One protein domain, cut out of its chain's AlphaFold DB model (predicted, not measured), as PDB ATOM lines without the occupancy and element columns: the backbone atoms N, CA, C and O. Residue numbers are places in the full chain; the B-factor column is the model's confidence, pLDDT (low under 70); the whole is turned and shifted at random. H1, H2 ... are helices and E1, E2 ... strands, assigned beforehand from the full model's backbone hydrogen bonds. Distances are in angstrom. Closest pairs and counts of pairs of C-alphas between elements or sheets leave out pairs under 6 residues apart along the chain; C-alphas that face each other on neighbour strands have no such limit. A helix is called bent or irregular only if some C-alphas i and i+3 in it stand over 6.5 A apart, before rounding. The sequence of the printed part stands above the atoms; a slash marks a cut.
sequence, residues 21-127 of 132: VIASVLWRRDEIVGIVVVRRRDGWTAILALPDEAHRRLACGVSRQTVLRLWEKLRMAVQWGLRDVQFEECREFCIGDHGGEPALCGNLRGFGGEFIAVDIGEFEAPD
ATOM      1  N   VAL A  21     -11.547  33.731  18.802       81.94
ATOM      2  CA  VAL A  21     -12.259  34.281  19.956       81.94
ATOM      3  C   VAL A  21     -11.870  33.508  21.208       81.94
ATOM      4  O   VAL A  21     -11.814  32.282  21.194       81.94
ATOM      5  N   ILE A  22     -11.608  34.230  22.291       83.88
ATOM      6  CA  ILE A  22     -11.359  33.678  23.623       83.88
ATOM      7  C   ILE A  22     -12.652  33.808  24.421       83.88
ATOM      8  O   ILE A  22     -13.194  34.907  24.497       83.88
ATOM      9  N   ALA A  23     -13.143  32.722  25.014       86.25
ATOM     10  CA  ALA A  23     -14.206  32.785  26.009       86.25
ATOM     11  C   ALA A  23     -13.602  32.778  27.409       86.25
ATOM     12  O   ALA A  23     -12.825  31.882  27.747       86.25
ATOM     13  N   SER A  24     -14.028  33.716  28.242       86.00
ATOM     14  CA  SER A  24     -13.619  33.812  29.635       86.00
ATOM     15  C   SER A  24     -14.852  33.928  30.525       86.00
ATOM     16  O   SER A  24     -15.779  34.670  30.216       86.00
ATOM     17  N   VAL A  25     -14.897  33.210  31.642       86.25
ATOM     18  CA  VAL A  25     -15.944  33.435  32.653       86.25
ATOM     19  C   VAL A  25     -15.533  34.646  33.476       86.25
ATOM     20  O   VAL A  25     -14.372  34.756  33.853       86.25
ATOM     21  N   LEU A  26     -16.464  35.567  33.711       87.38
ATOM     22  CA  LEU A  26     -16.238  36.849  34.369       87.38
ATOM     23  C   LEU A  26     -16.852  36.839  35.768       87.38
ATOM     24  O   LEU A  26     -18.028  36.520  35.932       87.38
ATOM     25  N   TRP A  27     -16.082  37.266  36.757       86.69
ATOM     26  CA  TRP A  27     -16.518  37.449  38.134       86.69
ATOM     27  C   TRP A  27     -16.446  38.909  38.557       86.69
ATOM     28  O   TRP A  27     -15.616  39.673  38.062       86.69
ATOM     29  N   ARG A  28     -17.267  39.253  39.550       85.88
ATOM     30  CA  ARG A  28     -17.156  40.465  40.359       85.88
ATOM     31  C   ARG A  28     -17.236  40.063  41.825       85.88
ATOM     32  O   ARG A  28     -18.283  39.608  42.281       85.88
ATOM     33  N   ARG A  29     -16.140  40.245  42.565       80.06
ATOM     34  CA  ARG A  29     -16.008  39.765  43.954       80.06
ATOM     35  C   ARG A  29     -16.313  38.258  44.049       80.06
ATOM     36  O   ARG A  29     -15.543  37.455  43.524       80.06
ATOM     37  N   ASP A  30     -17.446  37.892  44.647       75.56
ATOM     38  CA  ASP A  30     -17.846  36.505  44.896       75.56
ATOM     39  C   ASP A  30     -18.872  35.959  43.886       75.56
ATOM     40  O   ASP A  30     -19.236  34.781  43.931       75.56
ATOM     41  N   GLU A  31     -19.301  36.796  42.940       79.75
ATOM     42  CA  GLU A  31     -20.384  36.511  42.000       79.75
ATOM     43  C   GLU A  31     -19.859  36.318  40.579       79.75
ATOM     44  O   GLU A  31     -18.927  37.002  40.149       79.75
ATOM     45  N   ILE A  32     -20.492  35.416  39.829       81.88
ATOM     46  CA  ILE A  32     -20.247  35.290  38.394       81.88
ATOM     47  C   ILE A  32     -21.201  36.205  37.647       81.88
ATOM     48  O   ILE A  32     -22.411  36.147  37.815       81.88
ATOM     49  N   VAL A  33     -20.640  37.028  36.778       84.31
ATOM     50  CA  VAL A  33     -21.372  38.061  36.046       84.31
ATOM     51  C   VAL A  33     -21.787  37.566  34.663       84.31
ATOM     52  O   VAL A  33     -22.816  37.983  34.139       84.31
ATOM     53  N   GLY A  34     -21.010  36.667  34.059       85.25
ATOM     54  CA  GLY A  34     -21.293  36.158  32.722       85.25
ATOM     55  C   GLY A  34     -20.082  35.513  32.066       85.25
ATOM     56  O   GLY A  34     -19.066  35.262  32.710       85.25
ATOM     57  N   ILE A  35     -20.196  35.264  30.767       86.19
ATOM     58  CA  ILE A  35     -19.087  34.852  29.906       86.19
ATOM     59  C   ILE A  35     -18.727  36.049  29.041       86.19
ATOM     60  O   ILE A  35     -19.569  36.541  28.298       86.19
ATOM     61  N   VAL A  36     -17.491  36.520  29.113       86.06
ATOM     62  CA  VAL A  36     -16.970  37.480  28.147       86.06
ATOM     63  C   VAL A  36     -16.325  36.723  26.993       86.06
ATOM     64  O   VAL A  36     -15.549  35.796  27.201       86.06
ATOM     65  N   VAL A  37     -16.652  37.106  25.768       85.75
ATOM     66  CA  VAL A  37     -15.965  36.636  24.567       85.75
ATOM     67  C   VAL A  37     -15.133  37.774  23.998       85.75
ATOM     68  O   VAL A  37     -15.628  38.892  23.884       85.75
ATOM     69  N   VAL A  38     -13.872  37.505  23.665       81.06
ATOM     70  CA  VAL A  38     -12.913  38.498  23.162       81.06
ATOM     71  C   VAL A  38     -12.363  38.036  21.823       81.06
ATOM     72  O   VAL A  38     -11.687  37.010  21.746       81.06
ATOM     73  N   ARG A  39     -12.608  38.797  20.758       80.88
ATOM     74  CA  ARG A  39     -12.014  38.530  19.445       80.88
ATOM     75  C   ARG A  39     -10.564  39.008  19.426       80.88
ATOM     76  O   ARG A  39     -10.292  40.184  19.644       80.88
ATOM     77  N   ARG A  40      -9.622  38.103  19.135       78.19
ATOM     78  CA  ARG A  40      -8.176  38.394  19.181       78.19
ATOM     79  C   ARG A  40      -7.740  39.464  18.178       78.19
ATOM     80  O   ARG A  40      -6.834  40.228  18.483       78.19
ATOM     81  N   ARG A  41      -8.375  39.517  17.001       76.81
ATOM     82  CA  ARG A  41      -8.000  40.424  15.902       76.81
ATOM     83  C   ARG A  41      -8.065  41.902  16.292       76.81
ATOM     84  O   ARG A  41      -7.166  42.662  15.956       76.81
ATOM     85  N   ASP A  42      -9.160  42.314  16.918       74.25
ATOM     86  CA  ASP A  42      -9.504  43.726  17.124       74.25
ATOM     87  C   ASP A  42      -9.914  44.046  18.564       74.25
ATOM     88  O   ASP A  42     -10.293  45.175  18.866       74.25
ATOM     89  N   GLY A  43      -9.847  43.057  19.459       72.19
ATOM     90  CA  GLY A  43     -10.205  43.220  20.860       72.19
ATOM     91  C   GLY A  43     -11.698  43.435  21.087       72.19
ATOM     92  O   GLY A  43     -12.072  43.841  22.186       72.19
ATOM     93  N   TRP A  44     -12.558  43.177  20.091       78.62
ATOM     94  CA  TRP A  44     -14.001  43.275  20.283       78.62
ATOM     95  C   TRP A  44     -14.444  42.340  21.406       78.62
ATOM     96  O   TRP A  44     -14.070  41.163  21.422       78.62
ATOM     97  N   THR A  45     -15.251  42.865  22.326       81.00
ATOM     98  CA  THR A  45     -15.761  42.119  23.472       81.00
ATOM     99  C   THR A  45     -17.283  42.081  23.481       81.00
ATOM    100  O   THR A  45     -17.951  43.057  23.139       81.00
ATOM    101  N   ALA A  46     -17.840  40.955  23.916       82.25
ATOM    102  CA  ALA A  46     -19.245  40.854  24.287       82.25
ATOM    103  C   ALA A  46     -19.406  40.048  25.565       82.25
ATOM    104  O   ALA A  46     -18.615  39.151  25.846       82.25
ATOM    105  N   ILE A  47     -20.454  40.368  26.320       82.25
ATOM    106  CA  ILE A  47     -20.836  39.643  27.527       82.25
ATOM    107  C   ILE A  47     -22.078  38.820  27.203       82.25
ATOM    108  O   ILE A  47     -23.078  39.342  26.713       82.25
ATOM    109  N   LEU A  48     -21.999  37.531  27.486       79.75
ATOM    110  CA  LEU A  48     -23.068  36.562  27.346       79.75
ATOM    111  C   LEU A  48     -23.556  36.174  28.737       79.75
ATOM    112  O   LEU A  48     -22.760  35.968  29.660       79.75
ATOM    113  N   ALA A  49     -24.871  36.055  28.882       77.12
ATOM    114  CA  ALA A  49     -25.458  35.535  30.104       77.12
ATOM    115  C   ALA A  49     -25.097  34.052  30.265       77.12
ATOM    116  O   ALA A  49     -25.134  33.277  29.307       77.12
ATOM    117  N   LEU A  50     -24.773  33.649  31.491       73.88
ATOM    118  CA  LEU A  50     -24.697  32.234  31.837       73.88
ATOM    119  C   LEU A  50     -26.104  31.668  32.023       73.88
ATOM    120  O   LEU A  50     -26.961  32.362  32.568       73.88
ATOM    121  N   PRO A  51     -26.340  30.397  31.661       68.44
ATOM    122  CA  PRO A  51     -27.555  29.705  32.070       68.44
ATOM    123  C   PRO A  51     -27.706  29.718  33.603       68.44
ATOM    124  O   PRO A  51     -26.735  29.467  34.322       68.44
ATOM    125  N   ASP A  52     -28.924  29.928  34.114       71.62
ATOM    126  CA  ASP A  52     -29.209  30.028  35.562       71.62
ATOM    127  C   ASP A  52     -28.727  28.810  36.374       71.62
ATOM    128  O   ASP A  52     -28.341  28.911  37.544       71.62
ATOM    129  N   GLU A  53     -28.729  27.625  35.758       65.31
ATOM    130  CA  GLU A  53     -28.238  26.391  36.375       65.31
ATOM    131  C   GLU A  53     -26.709  26.378  36.542       65.31
ATOM    132  O   GLU A  53     -26.196  25.870  37.543       65.31
ATOM    133  N   ALA A  54     -25.978  26.986  35.605       64.50
ATOM    134  CA  ALA A  54     -24.534  27.156  35.704       64.50
ATOM    135  C   ALA A  54     -24.175  28.219  36.751       64.50
ATOM    136  O   ALA A  54     -23.256  28.011  37.543       64.50
ATOM    137  N   HIS A  55     -24.949  29.306  36.815       70.06
ATOM    138  CA  HIS A  55     -24.730  30.411  37.748       70.06
ATOM    139  C   HIS A  55     -24.666  29.920  39.207       70.06
ATOM    140  O   HIS A  55     -23.684  30.158  39.912       70.06
ATOM    141  N   ARG A  56     -25.656  29.124  39.641       67.19
ATOM    142  CA  ARG A  56     -25.723  28.592  41.017       67.19
ATOM    143  C   ARG A  56     -24.585  27.637  41.374       67.19
ATOM    144  O   ARG A  56     -24.194  27.555  42.533       67.19
ATOM    145  N   ARG A  57     -24.066  26.888  40.400       63.22
ATOM    146  CA  ARG A  57     -23.015  25.880  40.627       63.22
ATOM    147  C   ARG A  57     -21.610  26.471  40.690       63.22
ATOM    148  O   ARG A  57     -20.697  25.777  41.137       63.22
ATOM    149  N   LEU A  58     -21.438  27.693  40.197       66.38
ATOM    150  CA  LEU A  58     -20.132  28.293  39.950       66.38
ATOM    151  C   LEU A  58     -19.870  29.552  40.802       66.38
ATOM    152  O   LEU A  58     -18.724  29.985  40.906       66.38
ATOM    153  N   ALA A  59     -20.894  30.114  41.455       65.81
ATOM    154  CA  ALA A  59     -20.761  31.238  42.385       65.81
ATOM    155  C   ALA A  59     -20.006  30.825  43.665       65.81
ATOM    156  O   ALA A  59     -20.593  30.316  44.618       65.81
ATOM    157  N   CYS A  60     -18.679  30.973  43.667       64.75
ATOM    158  CA  CYS A  60     -17.807  30.600  44.789       64.75
ATOM    159  C   CYS A  60     -16.618  31.568  44.981       64.75
ATOM    160  O   CYS A  60     -15.623  31.185  45.600       64.75
ATOM    161  N   GLY A  61     -16.687  32.777  44.412       68.62
ATOM    162  CA  GLY A  61     -15.550  33.697  44.313       68.62
ATOM    163  C   GLY A  61     -14.374  33.180  43.480       68.62
ATOM    164  O   GLY A  61     -14.319  32.017  43.066       68.62
ATOM    165  N   VAL A  62     -13.426  34.075  43.191       72.31
ATOM    166  CA  VAL A  62     -12.262  33.761  42.350       72.31
ATOM    167  C   VAL A  62     -11.054  33.434  43.212       72.31
ATOM    168  O   VAL A  62     -10.436  34.306  43.816       72.31
ATOM    169  N   SER A  63     -10.661  32.164  43.205       72.25
ATOM    170  CA  SER A  63      -9.337  31.729  43.646       72.25
ATOM    171  C   SER A  63      -8.810  30.655  42.701       72.25
ATOM    172  O   SER A  63      -9.594  29.906  42.115       72.25
ATOM    173  N   ARG A  64      -7.484  30.521  42.576       69.88
ATOM    174  CA  ARG A  64      -6.868  29.476  41.740       69.88
ATOM    175  C   ARG A  64      -7.361  28.073  42.111       69.88
ATOM    176  O   ARG A  64      -7.664  27.278  41.229       69.88
ATOM    177  N   GLN A  65      -7.479  27.777  43.406       72.94
ATOM    178  CA  GLN A  65      -7.977  26.486  43.891       72.94
ATOM    179  C   GLN A  65      -9.445  26.258  43.507       72.94
ATOM    180  O   GLN A  65      -9.804  25.171  43.058       72.94
ATOM    181  N   THR A  66     -10.287  27.288  43.639       72.75
ATOM    182  CA  THR A  66     -11.698  27.231  43.235       72.75
ATOM    183  C   THR A  66     -11.829  26.998  41.730       72.75
ATOM    184  O   THR A  66     -12.605  26.138  41.320       72.75
ATOM    185  N   VAL A  67     -11.043  27.713  40.917       73.31
ATOM    186  CA  VAL A  67     -11.043  27.597  39.450       73.31
ATOM    187  C   VAL A  67     -10.623  26.200  39.009       73.31
ATOM    188  O   VAL A  67     -11.343  25.579  38.235       73.31
ATOM    189  N   LEU A  68      -9.523  25.668  39.550       74.00
ATOM    190  CA  LEU A  68      -9.060  24.312  39.240       74.00
ATOM    191  C   LEU A  68     -10.113  23.256  39.595       74.00
ATOM    192  O   LEU A  68     -10.417  22.384  38.789       74.00
ATOM    193  N   ARG A  69     -10.731  23.365  40.777       75.19
ATOM    194  CA  ARG A  69     -11.785  22.438  41.222       75.19
ATOM    195  C   ARG A  69     -13.039  22.489  40.343       75.19
ATOM    196  O   ARG A  69     -13.758  21.499  40.242       75.19
ATOM    197  N   LEU A  70     -13.354  23.652  39.778       74.44
ATOM    198  CA  LEU A  70     -14.569  23.878  38.992       74.44
ATOM    199  C   LEU A  70     -14.315  23.884  37.482       74.44
ATOM    200  O   LEU A  70     -15.258  24.127  36.734       74.44
ATOM    201  N   TRP A  71     -13.092  23.604  37.029       76.62
ATOM    202  CA  TRP A  71     -12.675  23.790  35.641       76.62
ATOM    203  C   TRP A  71     -13.609  23.120  34.629       76.62
ATOM    204  O   TRP A  71     -14.155  23.789  33.754       76.62
ATOM    205  N   GLU A  72     -13.883  21.824  34.797       76.25
ATOM    206  CA  GLU A  72     -14.785  21.090  33.902       76.25
ATOM    207  C   GLU A  72     -16.195  21.691  33.887       76.25
ATOM    208  O   GLU A  72     -16.812  21.817  32.832       76.25
ATOM    209  N   LYS A  73     -16.695  22.142  35.044       77.38
ATOM    210  CA  LYS A  73     -18.015  22.779  35.151       77.38
ATOM    211  C   LYS A  73     -18.045  24.139  34.457       77.38
ATOM    212  O   LYS A  73     -19.042  24.461  33.818       77.38
ATOM    213  N   LEU A  74     -16.972  24.925  34.572       76.75
ATOM    214  CA  LEU A  74     -16.818  26.204  33.876       76.75
ATOM    215  C   LEU A  74     -16.776  25.987  32.360       76.75
ATOM    216  O   LEU A  74     -17.497  26.659  31.626       76.75
ATOM    217  N   ARG A  75     -16.011  24.991  31.904       78.25
ATOM    218  CA  ARG A  75     -15.946  24.583  30.497       78.25
ATOM    219  C   ARG A  75     -17.301  24.154  29.956       78.25
ATOM    220  O   ARG A  75     -17.730  24.679  28.933       78.25
ATOM    221  N   MET A  76     -18.008  23.278  30.665       76.88
ATOM    222  CA  MET A  76     -19.353  22.852  30.276       76.88
ATOM    223  C   MET A  76     -20.348  24.016  30.241       76.88
ATOM    224  O   MET A  76     -21.141  24.114  29.309       76.88
ATOM    225  N   ALA A  77     -20.307  24.919  31.226       76.50
ATOM    226  CA  ALA A  77     -21.190  26.083  31.267       76.50
ATOM    227  C   ALA A  77     -20.971  27.018  30.070       76.50
ATOM    228  O   ALA A  77     -21.935  27.497  29.473       76.50
ATOM    229  N   VAL A  78     -19.709  27.234  29.699       76.69
ATOM    230  CA  VAL A  78     -19.336  28.013  28.518       76.69
ATOM    231  C   VAL A  78     -19.793  27.317  27.237       76.69
ATOM    232  O   VAL A  78     -20.451  27.950  26.416       76.69
ATOM    233  N   GLN A  79     -19.543  26.012  27.098       76.81
ATOM    234  CA  GLN A  79     -20.011  25.211  25.960       76.81
ATOM    235  C   GLN A  79     -21.540  25.233  25.810       76.81
ATOM    236  O   GLN A  79     -22.055  25.327  24.701       76.81
ATOM    237  N   TRP A  80     -22.289  25.205  26.914       74.75
ATOM    238  CA  TRP A  80     -23.748  25.338  26.886       74.75
ATOM    239  C   TRP A  80     -24.232  26.737  26.512       74.75
ATOM    240  O   TRP A  80     -25.254  26.858  25.832       74.75
ATOM    241  N   GLY A  81     -23.532  27.785  26.959       72.00
ATOM    242  CA  GLY A  81     -23.819  29.168  26.570       72.00
ATOM    243  C   GLY A  81     -23.501  29.451  25.099       72.00
ATOM    244  O   GLY A  81     -24.076  30.357  24.503       72.00
ATOM    245  N   LEU A  82     -22.621  28.646  24.505       73.88
ATOM    246  CA  LEU A  82     -22.079  28.807  23.164       73.88
ATOM    247  C   LEU A  82     -22.266  27.508  22.354       73.88
ATOM    248  O   LEU A  82     -21.308  26.845  21.969       73.88
ATOM    249  N   ARG A  83     -23.535  27.139  22.125       67.50
ATOM    250  CA  ARG A  83     -23.966  25.808  21.644       67.50
ATOM    251  C   ARG A  83     -23.351  25.341  20.318       67.50
ATOM    252  O   ARG A  83     -23.236  24.137  20.119       67.50
ATOM    253  N   ASP A  84     -22.950  26.266  19.448       68.44
ATOM    254  CA  ASP A  84     -22.535  25.968  18.068       68.44
ATOM    255  C   ASP A  84     -21.031  26.157  17.811       68.44
ATOM    256  O   ASP A  84     -20.598  26.215  16.659       68.44
ATOM    257  N   VAL A  85     -20.209  26.272  18.860       68.94
ATOM    258  CA  VAL A  85     -18.757  26.457  18.711       68.94
ATOM    259  C   VAL A  85     -17.967  25.298  19.299       68.94
ATOM    260  O   VAL A  85     -18.224  24.809  20.399       68.94
ATOM    261  N   GLN A  86     -16.969  24.858  18.535       68.00
ATOM    262  CA  GLN A  86     -16.008  23.862  18.980       68.00
ATOM    263  C   GLN A  86     -14.887  24.564  19.743       68.00
ATOM    264  O   GLN A  86     -14.157  25.378  19.183       68.00
ATOM    265  N   PHE A  87     -14.783  24.254  21.033       68.12
ATOM    266  CA  PHE A  87     -13.751  24.805  21.901       68.12
ATOM    267  C   PHE A  87     -12.425  24.075  21.724       68.12
ATOM    268  O   PHE A  87     -12.326  22.875  21.984       68.12
ATOM    269  N   GLU A  88     -11.402  24.840  21.384       69.56
ATOM    270  CA  GLU A  88      -9.996  24.489  21.490       69.56
ATOM    271  C   GLU A  88      -9.494  24.801  22.911       69.56
ATOM    272  O   GLU A  88      -9.968  25.723  23.585       69.56
ATOM    273  N   GLU A  89      -8.566  23.988  23.413       60.81
ATOM    274  CA  GLU A  89      -7.984  24.166  24.747       60.81
ATOM    275  C   GLU A  89      -7.107  25.430  24.812       60.81
ATOM    276  O   GLU A  89      -6.308  25.693  23.915       60.81
ATOM    277  N   CYS A  90      -7.262  26.231  25.877       57.88
ATOM    278  CA  CYS A  90      -6.403  27.390  26.141       57.88
ATOM    279  C   CYS A  90      -4.993  26.958  26.595       57.88
ATOM    280  O   CYS A  90      -4.835  25.952  27.286       57.88
ATOM    281  N   ARG A  91      -3.974  27.768  26.261       51.12
ATOM    282  CA  ARG A  91      -2.575  27.601  26.720       51.12
ATOM    283  C   ARG A  91      -2.414  27.789  28.239       51.12
ATOM    284  O   ARG A  91      -3.212  28.493  28.859       51.12
ATOM    285  N   GLU A  92      -1.367  27.156  28.786       52.19
ATOM    286  CA  GLU A  92      -1.023  27.032  30.213       52.19
ATOM    287  C   GLU A  92      -0.969  28.309  31.056       52.19
ATOM    288  O   GLU A  92      -0.746  29.421  30.579       52.19
ATOM    289  N   PHE A  93      -1.111  28.091  32.369       42.62
ATOM    290  CA  PHE A  93      -0.837  29.051  33.431       42.62
ATOM    291  C   PHE A  93       0.680  29.291  33.532       42.62
ATOM    292  O   PHE A  93       1.351  28.706  34.382       42.62
ATOM    293  N   CYS A  94       1.248  30.150  32.691       36.44
ATOM    294  CA  CYS A  94       2.672  30.477  32.776       36.44
ATOM    295  C   CYS A  94       2.894  31.656  33.740       36.44
ATOM    296  O   CYS A  94       2.706  32.815  33.381       36.44
ATOM    297  N   ILE A  95       3.344  31.378  34.969       36.38
ATOM    298  CA  ILE A  95       4.196  32.338  35.692       36.38
ATOM    299  C   ILE A  95       5.635  31.985  35.290       36.38
ATOM    300  O   ILE A  95       6.288  31.194  35.966       36.38
ATOM    301  N   GLY A  96       6.089  32.489  34.139       37.62
ATOM    302  CA  GLY A  96       7.444  32.268  33.617       37.62
ATOM    303  C   GLY A  96       7.551  32.349  32.088       37.62
ATOM    304  O   GLY A  96       6.553  32.214  31.385       37.62
ATOM    305  N   ASP A  97       8.775  32.544  31.587       33.16
ATOM    306  CA  ASP A  97       9.129  32.841  30.181       33.16
ATOM    307  C   ASP A  97       9.040  31.652  29.197       33.16
ATOM    308  O   ASP A  97       9.638  31.671  28.117       33.16
ATOM    309  N   HIS A  98       8.314  30.586  29.529       35.41
ATOM    310  CA  HIS A  98       8.261  29.388  28.691       35.41
ATOM    311  C   HIS A  98       6.827  29.035  28.317       35.41
ATOM    312  O   HIS A  98       5.995  28.767  29.180       35.41
ATOM    313  N   GLY A  99       6.563  29.026  27.005       42.84
ATOM    314  CA  GLY A  99       5.383  28.398  26.427       42.84
ATOM    315  C   GLY A  99       5.407  26.905  26.742       42.84
ATOM    316  O   GLY A  99       6.196  26.169  26.156       42.84
ATOM    317  N   GLY A 100       4.590  26.504  27.711       34.56
ATOM    318  CA  GLY A 100       4.339  25.119  28.097       34.56
ATOM    319  C   GLY A 100       3.053  24.580  27.471       34.56
ATOM    320  O   GLY A 100       2.293  25.331  26.861       34.56
ATOM    321  N   GLU A 101       2.888  23.266  27.596       34.34
ATOM    322  CA  GLU A 101       1.821  22.367  27.128       34.34
ATOM    323  C   GLU A 101       0.368  22.880  27.345       34.34
ATOM    324  O   GLU A 101       0.157  23.929  27.953       34.34
ATOM    325  N   PRO A 102      -0.684  22.231  26.793       43.44
ATOM    326  CA  PRO A 102      -2.071  22.648  27.039       43.44
ATOM    327  C   PRO A 102      -2.402  22.707  28.536       43.44
ATOM    328  O   PRO A 102      -2.093  21.801  29.306       43.44
ATOM    329  N   ALA A 103      -3.063  23.789  28.950       51.56
ATOM    330  CA  ALA A 103      -3.393  24.020  30.347       51.56
ATOM    331  C   ALA A 103      -4.445  23.064  30.875       51.56
ATOM    332  O   ALA A 103      -5.518  22.932  30.290       51.56
ATOM    333  N   LEU A 104      -4.244  22.593  32.108       51.78
ATOM    334  CA  LEU A 104      -5.355  22.119  32.935       51.78
ATOM    335  C   LEU A 104      -6.422  23.212  33.155       51.78
ATOM    336  O   LEU A 104      -7.570  22.872  33.406       51.78
ATOM    337  N   CYS A 105      -6.064  24.505  33.088       61.97
ATOM    338  CA  CYS A 105      -6.992  25.643  33.158       61.97
ATOM    339  C   CYS A 105      -6.434  26.916  32.485       61.97
ATOM    340  O   CYS A 105      -5.237  27.173  32.576       61.97
ATOM    341  N   GLY A 106      -7.277  27.754  31.875       65.75
ATOM    342  CA  GLY A 106      -6.835  28.960  31.162       65.75
ATOM    343  C   GLY A 106      -6.530  30.169  32.060       65.75
ATOM    344  O   GLY A 106      -6.601  30.107  33.290       65.75
ATOM    345  N   ASN A 107      -6.124  31.278  31.431       73.25
ATOM    346  CA  ASN A 107      -5.497  32.413  32.114       73.25
ATOM    347  C   ASN A 107      -6.463  33.261  32.943       73.25
ATOM    348  O   ASN A 107      -7.586  33.539  32.531       73.25
ATOM    349  N   LEU A 108      -5.970  33.754  34.083       74.50
ATOM    350  CA  LEU A 108      -6.631  34.788  34.877       74.50
ATOM    351  C   LEU A 108      -6.283  36.178  34.336       74.50
ATOM    352  O   LEU A 108      -5.107  36.506  34.182       74.50
ATOM    353  N   ARG A 109      -7.292  37.017  34.094       75.62
ATOM    354  CA  ARG A 109      -7.120  38.390  33.598       75.62
ATOM    355  C   ARG A 109      -7.961  39.374  34.399       75.62
ATOM    356  O   ARG A 109      -9.115  39.099  34.712       75.62
ATOM    357  N   GLY A 110      -7.402  40.545  34.683       77.25
ATOM    358  CA  GLY A 110      -8.186  41.682  35.163       77.25
ATOM    359  C   GLY A 110      -8.908  42.357  33.997       77.25
ATOM    360  O   GLY A 110      -8.287  42.633  32.976       77.25
ATOM    361  N   PHE A 111     -10.198  42.650  34.161       75.44
ATOM    362  CA  PHE A 111     -11.005  43.399  33.183       75.44
ATOM    363  C   PHE A 111     -11.232  44.865  33.608       75.44
ATOM    364  O   PHE A 111     -12.066  45.568  33.041       75.44
ATOM    365  N   GLY A 112     -10.453  45.338  34.589       73.75
ATOM    366  CA  GLY A 112     -10.594  46.657  35.205       73.75
ATOM    367  C   GLY A 112     -11.629  46.672  36.337       73.75
ATOM    368  O   GLY A 112     -12.508  45.815  36.417       73.75
ATOM    369  N   GLY A 113     -11.512  47.646  37.245       81.19
ATOM    370  CA  GLY A 113     -12.369  47.727  38.431       81.19
ATOM    371  C   GLY A 113     -12.272  46.474  39.309       81.19
ATOM    372  O   GLY A 113     -11.178  46.022  39.631       81.19
ATOM    373  N   GLU A 114     -13.424  45.913  39.682       83.88
ATOM    374  CA  GLU A 114     -13.538  44.706  40.521       83.88
ATOM    375  C   GLU A 114     -13.687  43.405  39.709       83.88
ATOM    376  O   GLU A 114     -14.053  42.368  40.268       83.88
ATOM    377  N   PHE A 115     -13.467  43.459  38.391       84.38
ATOM    378  CA  PHE A 115     -13.738  42.339  37.495       84.38
ATOM    379  C   PHE A 115     -12.494  41.500  37.204       84.38
ATOM    380  O   PHE A 115     -11.461  42.008  36.755       84.38
ATOM    381  N   ILE A 116     -12.630  40.190  37.397       84.12
ATOM    382  CA  ILE A 116     -11.603  39.190  37.095       84.12
ATOM    383  C   ILE A 116     -12.229  38.140  36.187       84.12
ATOM    384  O   ILE A 116     -13.347  37.701  36.441       84.12
ATOM    385  N   ALA A 117     -11.519  37.719  35.146       83.62
ATOM    386  CA  ALA A 117     -11.960  36.641  34.280       83.62
ATOM    387  C   ALA A 117     -10.969  35.482  34.249       83.62
ATOM    388  O   ALA A 117      -9.770  35.682  34.435       83.62
ATOM    389  N   VAL A 118     -11.484  34.289  33.971       82.81
ATOM    390  CA  VAL A 118     -10.699  33.086  33.678       82.81
ATOM    391  C   VAL A 118     -11.000  32.672  32.251       82.81
ATOM    392  O   VAL A 118     -12.160  32.401  31.944       82.81
ATOM    393  N   ASP A 119      -9.989  32.585  31.396       83.44
ATOM    394  CA  ASP A 119     -10.143  32.031  30.054       83.44
ATOM    395  C   ASP A 119     -10.467  30.541  30.148       83.44
ATOM    396  O   ASP A 119      -9.777  29.779  30.820       83.44
ATOM    397  N   ILE A 120     -11.520  30.115  29.468       79.69
ATOM    398  CA  ILE A 120     -12.026  28.743  29.523       79.69
ATOM    399  C   ILE A 120     -11.685  27.966  28.252       79.69
ATOM    400  O   ILE A 120     -11.459  26.756  28.293       79.69
ATOM    401  N   GLY A 121     -11.625  28.657  27.122       77.56
ATOM    402  CA  GLY A 121     -11.269  28.055  25.850       77.56
ATOM    403  C   GLY A 121     -11.255  29.083  24.733       77.56
ATOM    404  O   GLY A 121     -11.763  30.200  24.880       77.56
ATOM    405  N   GLU A 122     -10.688  28.681  23.608       80.00
ATOM    406  CA  GLU A 122     -10.696  29.466  22.380       80.00
ATOM    407  C   GLU A 122     -11.560  28.771  21.346       80.00
ATOM    408  O   GLU A 122     -11.738  27.558  21.378       80.00
ATOM    409  N   PHE A 123     -12.130  29.527  20.425       77.56
ATOM    410  CA  PHE A 123     -12.852  28.960  19.300       77.56
ATOM    411  C   PHE A 123     -12.713  29.871  18.091       77.56
ATOM    412  O   PHE A 123     -12.403  31.063  18.193       77.56
ATOM    413  N   GLU A 124     -12.933  29.306  16.912       79.12
ATOM    414  CA  GLU A 124     -13.103  30.104  15.710       79.12
ATOM    415  C   GLU A 124     -14.564  30.551  15.604       79.12
ATOM    416  O   GLU A 124     -15.478  29.728  15.563       79.12
ATOM    417  N   ALA A 125     -14.804  31.867  15.581       73.50
ATOM    418  CA  ALA A 125     -16.145  32.408  15.376       73.50
ATOM    419  C   ALA A 125     -16.713  31.887  14.047       73.50
ATOM    420  O   ALA A 125     -15.965  31.884  13.065       73.50
ATOM    421  N   PRO A 126     -17.994  31.481  13.969       68.38
ATOM    422  CA  PRO A 126     -18.592  30.957  12.743       68.38
ATOM    423  C   PRO A 126     -18.524  31.971  11.598       68.38
ATOM    424  O   PRO A 126     -18.511  33.186  11.806       68.38
ATOM    425  N   ASP A 127     -18.442  31.465  10.368       62.28
ATOM    426  CA  ASP A 127     -18.321  32.319   9.192       62.28
ATOM    427  C   ASP A 127     -19.700  32.906   8.947       62.28
ATOM    428  O   ASP A 127     -20.625  32.168   8.603       62.28
TER     429      ASP A 127
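Overview. This is residues 21 to 127 of the 132 residues of an uncharacterized protein of Rhodoblastus acidophilus (UniProt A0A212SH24). A strongly twisted, curled sheet of five strands has a helical hairpin, H1 and H2, over one of its faces, and the other face is bare. The longer helix, H2, packs slantwise over E1, E5 and E4, while the short H1 sits beside H2, close to E2; a long loop, residues 82 to 107, leads from H2 to the edge strand E4 and swings well away from the body around Asp 97. The printed part has 107 residues, with two named helices and five named strands in the order E1 E2 E3 H1 H2 E4 E5 along the chain. The sheet order is E3 - E2 - E1 - E5 - E4, all antiparallel, and the class is mixed, helices and strands. The whole is compact, with a radius of gyration of the C-alphas of 13.1 A, and rounded, spanning 35 by 34 by 27 A.

Arrangement. In the sheet, E1, residues 21 to 28, is an inner strand between E2, residues 31 to 39, and E5, residues 115 to 124. E1 and E5 are antiparallel at 160 degrees, with N 23 and O 121 2.9 A apart and N 118 and O 25 2.9 A apart, both within hydrogen-bond range. E1 and E2 form a hairpin, with N 33 and O 26 at 2.8 A. E2 and the edge strand E3, residues 45 to 48, form another, with N 48 and O 35 at 2.7 A. E1, E2 and E3 make a meander, each strand the antiparallel neighbour of the one before. On the other side of E5 is the other edge strand, E4, residues 108 to 110; this hairpin has N 109 and O 117 at 2.8 A. From edge to edge the strands' lines turn by 110 degrees. E5 bends by 64 degrees at residue 120. H2, residues 64 to 81, is on the sheet at a height over the sheet of 9.0 A. It lies over E1, E4 and, only just, E5, on which 3 of its C-alphas fall. On the local plane its line stands at 59 degrees to E1, only just slantwise to the strands. The closest C-alphas of H2 and E5 are those of Arg 75 and Ile 120, 5.8 A apart. H2 is irregular, with C-alphas 69 and 72 8.0 A apart, and has a kink of 64 degrees near residue 71. H1, residues 52 to 58, touches residues 70 to 77 of H2; their closest C-alphas are those of Ala 54 and Ala 77, at 5.7 A. The two form a helical hairpin, running opposite ways at a shallow tilt of 18 degrees. H1 and H2 with the sheet make two layers, helices on one face of a sheet. The closest C-alphas of H1 and E2 are those of Ile 32 and His 55, 6.7 A apart. O i to N i+4 pairs are within hydrogen-bond range in 2 of 3 cases in H1 and 12 of 14 in H2. E3 and E5 are apart.

Along the chain. E1 begins at C-alpha 21, (-12.259, 34.281, 19.956), and is 21.9 A long. E2 is 24.1 A long, E3 10.0 A, H1 10.2 A and E4 7.1 A. H2 runs 22.7 A, from C-alpha 64 at (-6.868, 29.476, 41.740). E5, 25.0 A long, ends at C-alpha 124, (-13.103, 30.104, 15.710).

Size, cuts and confidence. The two C-alphas farthest apart are those of Asp 52 and Asp 97, at 38.8 A. The printed part has no cut. The link from H2 to E4 is long, with 26 residues, and the others are tight. The mean pLDDT of the printed part is 71.3; 36 residues are under 70, among them residues 56 to 61 and 83 to 106.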